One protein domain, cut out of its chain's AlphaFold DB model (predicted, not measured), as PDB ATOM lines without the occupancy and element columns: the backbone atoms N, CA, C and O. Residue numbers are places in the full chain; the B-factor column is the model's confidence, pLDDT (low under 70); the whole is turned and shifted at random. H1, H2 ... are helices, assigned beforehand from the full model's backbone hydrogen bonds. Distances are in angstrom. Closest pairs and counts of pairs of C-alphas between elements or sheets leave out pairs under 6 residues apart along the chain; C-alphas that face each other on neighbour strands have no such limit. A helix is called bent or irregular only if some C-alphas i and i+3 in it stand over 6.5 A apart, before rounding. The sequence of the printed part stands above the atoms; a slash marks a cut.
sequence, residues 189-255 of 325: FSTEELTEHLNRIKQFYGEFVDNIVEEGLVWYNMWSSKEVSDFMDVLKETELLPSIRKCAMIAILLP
ATOM      1  N   PHE A 189       8.912  38.630   6.179       60.47
ATOM      2  CA  PHE A 189       7.779  39.525   5.931       60.47
ATOM      3  C   PHE A 189       6.548  38.696   5.581       60.47
ATOM      4  O   PHE A 189       6.683  37.724   4.841       60.47
ATOM      5  N   SER A 190       5.365  39.052   6.084       70.19
ATOM      6  CA  SER A 190       4.142  38.491   5.501       70.19
ATOM      7  C   SER A 190       3.964  39.024   4.074       70.19
ATOM      8  O   SER A 190       4.524  40.060   3.706       70.19
ATOM      9  N   THR A 191       3.184  38.326   3.252       74.00
ATOM     10  CA  THR A 191       2.847  38.792   1.897       74.00
ATOM     11  C   THR A 191       2.157  40.159   1.924       74.00
ATOM     12  O   THR A 191       2.437  41.009   1.081       74.00
ATOM     13  N   GLU A 192       1.320  40.412   2.931       75.06
ATOM     14  CA  GLU A 192       0.634  41.691   3.159       75.06
ATOM     15  C   GLU A 192       1.618  42.823   3.501       75.06
ATOM     16  O   GLU A 192       1.600  43.872   2.856       75.06
ATOM     17  N   GLU A 193       2.533  42.589   4.451       74.50
ATOM     18  CA  GLU A 193       3.573  43.552   4.844       74.50
ATOM     19  C   GLU A 193       4.496  43.879   3.657       74.50
ATOM     20  O   GLU A 193       4.803  45.044   3.389       74.50
ATOM     21  N   LEU A 194       4.913  42.859   2.898       79.44
ATOM     22  CA  LEU A 194       5.735  43.045   1.704       79.44
ATOM     23  C   LEU A 194       5.018  43.906   0.659       79.44
ATOM     24  O   LEU A 194       5.625  44.809   0.082       79.44
ATOM     25  N   THR A 195       3.728  43.657   0.437       83.12
ATOM     26  CA  THR A 195       2.919  44.416  -0.525       83.12
ATOM     27  C   THR A 195       2.846  45.893  -0.138       83.12
ATOM     28  O   THR A 195       2.982  46.765  -0.996       83.12
ATOM     29  N   GLU A 196       2.702  46.206   1.152       83.56
ATOM     30  CA  GLU A 196       2.735  47.591   1.633       83.56
ATOM     31  C   GLU A 196       4.090  48.261   1.346       83.56
ATOM     32  O   GLU A 196       4.143  49.387   0.840       83.56
ATOM     33  N   HIS A 197       5.198  47.562   1.598       79.69
ATOM     34  CA  HIS A 197       6.540  48.067   1.306       79.69
ATOM     35  C   HIS A 197       6.782  48.283  -0.194       79.69
ATOM     36  O   HIS A 197       7.312  49.328  -0.578       79.69
ATOM     37  N   LEU A 198       6.357  47.349  -1.050       83.75
ATOM     38  CA  LEU A 198       6.469  47.478  -2.505       83.75
ATOM     39  C   LEU A 198       5.619  48.642  -3.031       83.75
ATOM     40  O   LEU A 198       6.070  49.377  -3.908       83.75
ATOM     41  N   ASN A 199       4.437  48.877  -2.454       84.06
ATOM     42  CA  ASN A 199       3.603  50.033  -2.790       84.06
ATOM     43  C   ASN A 199       4.255  51.363  -2.397       84.06
ATOM     44  O   ASN A 199       4.207  52.319  -3.170       84.06
ATOM     45  N   ARG A 200       4.931  51.428  -1.243       83.19
ATOM     46  CA  ARG A 200       5.727  52.608  -0.867       83.19
ATOM     47  C   ARG A 200       6.875  52.834  -1.849       83.19
ATOM     48  O   ARG A 200       7.073  53.955  -2.300       83.19
ATOM     49  N   ILE A 201       7.600  51.783  -2.235       81.19
ATOM     50  CA  ILE A 201       8.670  51.886  -3.241       81.19
ATOM     51  C   ILE A 201       8.101  52.379  -4.574       81.19
ATOM     52  O   ILE A 201       8.664  53.296  -5.163       81.19
ATOM     53  N   LYS A 202       6.956  51.846  -5.011       84.75
ATOM     54  CA  LYS A 202       6.251  52.306  -6.214       84.75
ATOM     55  C   LYS A 202       5.857  53.784  -6.126       84.75
ATOM     56  O   LYS A 202       5.959  54.493  -7.116       84.75
ATOM     57  N   GLN A 203       5.446  54.268  -4.955       84.44
ATOM     58  CA  GLN A 203       5.105  55.680  -4.760       84.44
ATOM     59  C   GLN A 203       6.312  56.611  -4.956       84.44
ATOM     60  O   GLN A 203       6.158  57.685  -5.526       84.44
ATOM     61  N   PHE A 204       7.500  56.215  -4.489       77.19
ATOM     62  CA  PHE A 204       8.707  57.051  -4.564       77.19
ATOM     63  C   PHE A 204       9.524  56.854  -5.848       77.19
ATOM     64  O   PHE A 204      10.167  57.791  -6.308       77.19
ATOM     65  N   TYR A 205       9.517  55.647  -6.414       78.44
ATOM     66  CA  TYR A 205      10.397  55.231  -7.512       78.44
ATOM     67  C   TYR A 205       9.636  54.664  -8.718       78.44
ATOM     68  O   TYR A 205      10.253  54.070  -9.602       78.44
ATOM     69  N   GLY A 206       8.312  54.833  -8.771       74.62
ATOM     70  CA  GLY A 206       7.453  54.255  -9.808       74.62
ATOM     71  C   GLY A 206       7.814  54.671 -11.233       74.62
ATOM     72  O   GLY A 206       7.599  53.889 -12.144       74.62
ATOM     73  N   GLU A 207       8.430  55.840 -11.425       73.81
ATOM     74  CA  GLU A 207       8.931  56.282 -12.740       73.81
ATOM     75  C   GLU A 207      10.144  55.475 -13.239       73.81
ATOM     76  O   GLU A 207      10.411  55.421 -14.435       73.81
ATOM     77  N   PHE A 208      10.900  54.850 -12.332       74.75
ATOM     78  CA  PHE A 208      12.129  54.113 -12.655       74.75
ATOM     79  C   PHE A 208      11.935  52.590 -12.632       74.75
ATOM     80  O   PHE A 208      12.746  51.842 -13.205       74.75
ATOM     81  N   VAL A 209      10.886  52.131 -11.946       76.75
ATOM     82  CA  VAL A 209      10.647  50.731 -11.597       76.75
ATOM     83  C   VAL A 209       9.180  50.364 -11.867       76.75
ATOM     84  O   VAL A 209       8.311  50.511 -11.005       76.75
ATOM     85  N   ASP A 210       8.914  49.853 -13.069       76.94
ATOM     86  CA  ASP A 210       7.586  49.397 -13.494       76.94
ATOM     87  C   ASP A 210       7.226  48.039 -12.869       76.94
ATOM     88  O   ASP A 210       8.085  47.183 -12.690       76.94
ATOM     89  N   ASN A 211       5.954  47.797 -12.539       82.81
ATOM     90  CA  ASN A 211       5.467  46.489 -12.053       82.81
ATOM     91  C   ASN A 211       6.185  45.895 -10.814       82.81
ATOM     92  O   ASN A 211       6.109  44.692 -10.571       82.81
ATOM     93  N   ILE A 212       6.806  46.730  -9.968       83.44
ATOM     94  CA  ILE A 212       7.560  46.291  -8.774       83.44
ATOM     95  C   ILE A 212       6.745  45.449  -7.780       83.44
ATOM     96  O   ILE A 212       7.300  44.597  -7.090       83.44
ATOM     97  N   VAL A 213       5.433  45.680  -7.693       84.44
ATOM     98  CA  VAL A 213       4.546  44.959  -6.767       84.44
ATOM     99  C   VAL A 213       4.383  43.505  -7.211       84.44
ATOM    100  O   VAL A 213       4.644  42.596  -6.428       84.44
ATOM    101  N   GLU A 214       4.036  43.289  -8.480       85.88
ATOM    102  CA  GLU A 214       3.841  41.947  -9.040       85.88
ATOM    103  C   GLU A 214       5.163  41.177  -9.106       85.88
ATOM    104  O   GLU A 214       5.251  40.044  -8.633       85.88
ATOM    105  N   GLU A 215       6.230  41.813  -9.607       87.25
ATOM    106  CA  GLU A 215       7.557  41.190  -9.647       87.25
ATOM    107  C   GLU A 215       8.086  40.868  -8.244       87.25
ATOM    108  O   GLU A 215       8.686  39.815  -8.039       87.25
ATOM    109  N   GLY A 216       7.841  41.739  -7.260       84.44
ATOM    110  CA  GLY A 216       8.267  41.532  -5.878       84.44
ATOM    111  C   GLY A 216       7.536  40.388  -5.183       84.44
ATOM    112  O   GLY A 216       8.160  39.644  -4.424       84.44
ATOM    113  N   LEU A 217       6.249  40.190  -5.474       84.94
ATOM    114  CA  LEU A 217       5.485  39.045  -4.973       84.94
ATOM    115  C   LEU A 217       5.946  37.731  -5.611       84.94
ATOM    116  O   LEU A 217       6.152  36.743  -4.904       84.94
ATOM    117  N   VAL A 218       6.167  37.719  -6.929       85.94
ATOM    118  CA  VAL A 218       6.725  36.556  -7.639       85.94
ATOM    119  C   VAL A 218       8.105  36.206  -7.089       85.94
ATOM    120  O   VAL A 218       8.362  35.048  -6.758       85.94
ATOM    121  N   TRP A 219       8.967  37.209  -6.920       85.00
ATOM    122  CA  TRP A 219      10.291  37.047  -6.331       85.00
ATOM    123  C   TRP A 219      10.223  36.465  -4.918       85.00
ATOM    124  O   TRP A 219      10.905  35.490  -4.615       85.00
ATOM    125  N   TYR A 220       9.362  37.011  -4.062       82.94
ATOM    126  CA  TYR A 220       9.194  36.529  -2.695       82.94
ATOM    127  C   TYR A 220       8.735  35.067  -2.643       82.94
ATOM    128  O   TYR A 220       9.284  34.269  -1.881       82.94
ATOM    129  N   ASN A 221       7.783  34.684  -3.495       81.56
ATOM    130  CA  ASN A 221       7.312  33.303  -3.581       81.56
ATOM    131  C   ASN A 221       8.397  32.359  -4.125       81.56
ATOM    132  O   ASN A 221       8.575  31.263  -3.597       81.56
ATOM    133  N   MET A 222       9.170  32.796  -5.125       78.75
ATOM    134  CA  MET A 222      10.284  32.030  -5.696       78.75
ATOM    135  C   MET A 222      11.416  31.794  -4.686       78.75
ATOM    136  O   MET A 222      12.032  30.728  -4.681       78.75
ATOM    137  N   TRP A 223      11.683  32.773  -3.822       75.25
ATOM    138  CA  TRP A 223      12.765  32.721  -2.835       75.25
ATOM    139  C   TRP A 223      12.345  32.230  -1.455       75.25
ATOM    140  O   TRP A 223      13.197  32.024  -0.595       75.25
ATOM    141  N   SER A 224      11.057  31.970  -1.231       67.62
ATOM    142  CA  SER A 224      10.568  31.442   0.046       67.62
ATOM    143  C   SER A 224      11.158  30.068   0.405       67.62
ATOM    144  O   SER A 224      11.202  29.723   1.591       67.62
ATOM    145  N   SER A 225      11.634  29.315  -0.596       63.19
ATOM    146  CA  SER A 225      12.183  27.957  -0.481       63.19
ATOM    147  C   SER A 225      13.675  27.820  -0.823       63.19
ATOM    148  O   SER A 225      14.229  26.742  -0.623       63.19
ATOM    149  N   LYS A 226      14.339  28.872  -1.328       70.00
ATOM    150  CA  LYS A 226      15.758  28.838  -1.729       70.00
ATOM    151  C   LYS A 226      16.656  29.464  -0.655       70.00
ATOM    152  O   LYS A 226      16.352  30.539  -0.142       70.00
ATOM    153  N   GLU A 227      17.792  28.834  -0.355       58.72
ATOM    154  CA  GLU A 227      18.846  29.431   0.478       58.72
ATOM    155  C   GLU A 227      19.827  30.240  -0.385       58.72
ATOM    156  O   GLU A 227      20.214  29.811  -1.472       58.72
ATOM    157  N   VAL A 228      20.235  31.421   0.093       60.59
ATOM    158  CA  VAL A 228      21.210  32.282  -0.595       60.59
ATOM    159  C   VAL A 228      22.613  31.999  -0.051       60.59
ATOM    160  O   VAL A 228      22.851  32.167   1.144       60.59
ATOM    161  N   SER A 229      23.556  31.635  -0.923       56.06
ATOM    162  CA  SER A 229      24.985  31.521  -0.590       56.06
ATOM    163  C   SER A 229      25.744  32.838  -0.775       56.06
ATOM    164  O   SER A 229      26.517  33.224   0.102       56.06
ATOM    165  N   ASP A 230      25.518  33.539  -1.892       62.59
ATOM    166  CA  ASP A 230      26.196  34.793  -2.240       62.59
ATOM    167  C   ASP A 230      25.225  35.801  -2.875       62.59
ATOM    168  O   ASP A 230      24.347  35.450  -3.663       62.59
ATOM    169  N   PHE A 231      25.400  37.083  -2.555       64.56
ATOM    170  CA  PHE A 231      24.563  38.179  -3.050       64.56
ATOM    171  C   PHE A 231      24.739  38.404  -4.564       64.56
ATOM    172  O   PHE A 231      23.841  38.913  -5.230       64.56
ATOM    173  N   MET A 232      25.876  37.986  -5.133       66.62
ATOM    174  CA  MET A 232      26.116  38.018  -6.583       66.62
ATOM    175  C   MET A 232      25.320  36.948  -7.340       66.62
ATOM    176  O   MET A 232      24.933  37.174  -8.487       66.62
ATOM    177  N   ASP A 233      25.042  35.804  -6.711       71.94
ATOM    178  CA  ASP A 233      24.208  34.761  -7.313       71.94
ATOM    179  C   ASP A 233      22.741  35.193  -7.368       71.94
ATOM    180  O   ASP A 233      22.045  34.897  -8.337       71.94
ATOM    181  N   VAL A 234      22.308  36.011  -6.403       73.62
ATOM    182  CA  VAL A 234      20.987  36.650  -6.423       73.62
ATOM    183  C   VAL A 234      20.799  37.482  -7.695       73.62
ATOM    184  O   VAL A 234      19.743  37.411  -8.316       73.62
ATOM    185  N   LEU A 235      21.824  38.218  -8.143       76.69
ATOM    186  CA  LEU A 235      21.724  39.055  -9.344       76.69
ATOM    187  C   LEU A 235      21.501  38.231 -10.624       76.69
ATOM    188  O   LEU A 235      20.774  38.680 -11.512       76.69
ATOM    189  N   LYS A 236      22.069  37.024 -10.720       77.62
ATOM    190  CA  LYS A 236      21.861  36.127 -11.873       77.62
ATOM    191  C   LYS A 236      20.402  35.682 -11.972       77.62
ATOM    192  O   LYS A 236      19.809  35.718 -13.040       77.62
ATOM    193  N   GLU A 237      19.789  35.365 -10.838       76.94
ATOM    194  CA  GLU A 237      18.392  34.916 -10.773       76.94
ATOM    195  C   GLU A 237      17.383  36.048 -11.058       76.94
ATOM    196  O   GLU A 237      16.221  35.781 -11.356       76.94
ATOM    197  N   THR A 238      17.806  37.319 -11.003       78.88
ATOM    198  CA  THR A 238      16.949  38.475 -11.341       78.88
ATOM    199  C   THR A 238      16.842  38.768 -12.842       78.88
ATOM    200  O   THR A 238      16.206  39.746 -13.221       78.88
ATOM    201  N   GLU A 239      17.449  37.971 -13.728       77.62
ATOM    202  CA  GLU A 239      17.416  38.224 -15.182       77.62
ATOM    203  C   GLU A 239      15.999  38.304 -15.768       77.62
ATOM    204  O   GLU A 239      15.757  39.099 -16.671       77.62
ATOM    205  N   LEU A 240      15.054  37.541 -15.211       79.44
ATOM    206  CA  LEU A 240      13.653  37.510 -15.644       79.44
ATOM    207  C   LEU A 240      12.771  38.573 -14.961       79.44
ATOM    208  O   LEU A 240      11.592  38.680 -15.286       79.44
ATOM    209  N   LEU A 241      13.320  39.342 -14.013       84.81
ATOM    210  CA  LEU A 241      12.595  40.308 -13.180       84.81
ATOM    211  C   LEU A 241      13.310  41.670 -13.229       84.81
ATOM    212  O   LEU A 241      14.132  41.979 -12.357       84.81
ATOM    213  N   PRO A 242      13.069  42.476 -14.280       83.69
ATOM    214  CA  PRO A 242      13.846  43.680 -14.567       83.69
ATOM    215  C   PRO A 242      13.766  44.733 -13.460       83.69
ATOM    216  O   PRO A 242      14.753  45.427 -13.197       83.69
ATOM    217  N   SER A 243      12.629  44.849 -12.784       84.00
ATOM    218  CA  SER A 243      12.442  45.821 -11.714       84.00
ATOM    219  C   SER A 243      13.112  45.380 -10.419       84.00
ATOM    220  O   SER A 243      13.803  46.179  -9.781       84.00
ATOM    221  N   ILE A 244      13.042  44.089 -10.091       84.94
ATOM    222  CA  ILE A 244      13.801  43.526  -8.968       84.94
ATOM    223  C   ILE A 244      15.306  43.584  -9.232       84.94
ATOM    224  O   ILE A 244      16.066  43.924  -8.327       84.94
ATOM    225  N   ARG A 245      15.749  43.355 -10.474       85.00
ATOM    226  CA  ARG A 245      17.155  43.498 -10.871       85.00
ATOM    227  C   ARG A 245      17.670  44.914 -10.644       85.00
ATOM    228  O   ARG A 245      18.737  45.081 -10.059       85.00
ATOM    229  N   LYS A 246      16.917  45.939 -11.058       83.19
ATOM    230  CA  LYS A 246      17.273  47.346 -10.804       83.19
ATOM    231  C   LYS A 246      17.387  47.627  -9.304       83.19
ATOM    232  O   LYS A 246      18.384  48.202  -8.871       83.19
ATOM    233  N   CYS A 247      16.418  47.179  -8.504       80.69
ATOM    234  CA  CYS A 247      16.469  47.320  -7.048       80.69
ATOM    235  C   CYS A 247      17.676  46.595  -6.432       80.69
ATOM    236  O   CYS A 247      18.354  47.162  -5.577       80.69
ATOM    237  N   ALA A 248      17.989  45.382  -6.894       79.00
ATOM    238  CA  ALA A 248      19.152  44.620  -6.453       79.00
ATOM    239  C   ALA A 248      20.467  45.326  -6.822       79.00
ATOM    240  O   ALA A 248      21.349  45.447  -5.978       79.00
ATOM    241  N   MET A 249      20.586  45.872  -8.036       77.25
ATOM    242  CA  MET A 249      21.749  46.666  -8.447       77.25
ATOM    243  C   MET A 249      21.928  47.907  -7.570       77.25
ATOM    244  O   MET A 249      23.037  48.175  -7.114       77.25
ATOM    245  N   ILE A 250      20.846  48.636  -7.283       77.81
ATOM    246  CA  ILE A 250      20.883  49.787  -6.372       77.81
ATOM    247  C   ILE A 250      21.327  49.341  -4.974       77.81
ATOM    248  O   ILE A 250      22.193  49.978  -4.385       77.81
ATOM    249  N   ALA A 251      20.804  48.225  -4.463       74.19
ATOM    250  CA  ALA A 251      21.196  47.688  -3.161       74.19
ATOM    251  C   ALA A 251      22.685  47.301  -3.094       74.19
ATOM    252  O   ALA A 251      23.317  47.536  -2.068       74.19
ATOM    253  N   ILE A 252      23.259  46.764  -4.178       67.88
ATOM    254  CA  ILE A 252      24.698  46.448  -4.281       67.88
ATOM    255  C   ILE A 252      25.546  47.725  -4.317       67.88
ATOM    256  O   ILE A 252      26.652  47.755  -3.780       67.88
ATOM    257  N   LEU A 253      25.042  48.775  -4.969       67.50
ATOM    258  CA  LEU A 253      25.736  50.055  -5.109       67.50
ATOM    259  C   LEU A 253      25.648  50.923  -3.851       67.50
ATOM    260  O   LEU A 253      26.505  51.783  -3.642       67.50
ATOM    261  N   LEU A 254      24.638  50.712  -3.004       66.31
ATOM    262  CA  LEU A 254      24.555  51.369  -1.709       66.31
ATOM    263  C   LEU A 254      25.676  50.829  -0.805       66.31
ATOM    264  O   LEU A 254      25.741  49.622  -0.568       66.31
ATOM    265  N   PRO A 255      26.553  51.693  -0.260       51.38
ATOM    266  CA  PRO A 255      27.595  51.274   0.663       51.38
ATOM    267  C   PRO A 255      26.965  50.913   2.013       51.38
ATOM    268  O   PRO A 255      27.004  51.678   2.971       51.38
TER     269      PRO A 255
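Overview. This is residues 189 to 255 of the 325 residues of the protein "Dimer_Tnp_hAT domain-containing protein" of Acyrthosiphon pisum (UniProt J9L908). Two helical hairpins are joined through their second helices: H1 and H2 make the first, splayed one, H3 and H4 make the second, more closely aligned one, and the beginning of H4 packs on the beginning of H2. H1, the longest helix, lies away from H3 and H4, and residues 224 to 230, in the link from H2 to H3, stick out from the rest. The printed part has 67 residues with four named helices, in the order H1, H2, H3, H4, and no named strand; its class is all helix. The whole is compact, with a radius of gyration of the C-alphas of 11.8 A, and its C-alphas span 31 by 26 by 23 A.

Arrangement. H1, residues 191 to 205, touches H2, residues 212 to 223, at a steep tilt of 41 degrees, opposite ways, and the two form a helical hairpin. H2 touches H1 with residues 212 to 217 alone, and their closest C-alphas, those of Leu 198 and Val 213, are 5.3 A apart. H4, residues 242 to 253, touches H2 with residues 243 to 244 alone. The closest C-alphas of H2 and H4 are those of Ile 212 and Ser 243, at 5.7 A, and the two helices are about perpendicular, at 78 degrees. H3, residues 231 to 240, forms a second helical hairpin with H4, at a shallow tilt of 21 degrees, opposite ways. H4 touches H3 with residues 244 to 249 alone, and their closest C-alphas, those of Thr 238 and Arg 245, are 5.0 A apart. With 1 of the 3 touching pairs at a shallow tilt, the helix packing is mostly crossed, but only just. H2 and H3 are near each other, their closest C-alphas 8.5 A apart, while H1 is apart from H3 and from H4. In H1, H2 and H4 every O i to N i+4 pair is within hydrogen-bond range; in H3 2 of 6 are, beside 6 of 7 O i to N i+3 pairs.

Along the chain. H1 begins at C-alpha 191, at (2.847, 38.792, 1.897), and is 20.4 A long from first to last C-alpha. H2 begins at C-alpha 212, at (7.560, 46.291, -8.774), and measures 15.7 A. H3 measures 16.7 A and is irregular, with C-alphas 237 and 240 at 7.3 A from each other. H4 measures 16.5 A and ends at C-alpha 253, at (25.736, 50.055, -5.109).

Size, cuts and confidence. The two C-alphas farthest apart are those of Glu 207 and Ser 229, at 31.9 A. The printed part has no cut. The link from H3 to H4 is tight, the links from H1 to H2 and from H2 to H3 are short, and no link is long. Residues 224 to 230 stand free. The mean pLDDT of the printed part is 76.5; residue 189, residues 224 to 225, 227 to 232 and 252 to 255 are under 70.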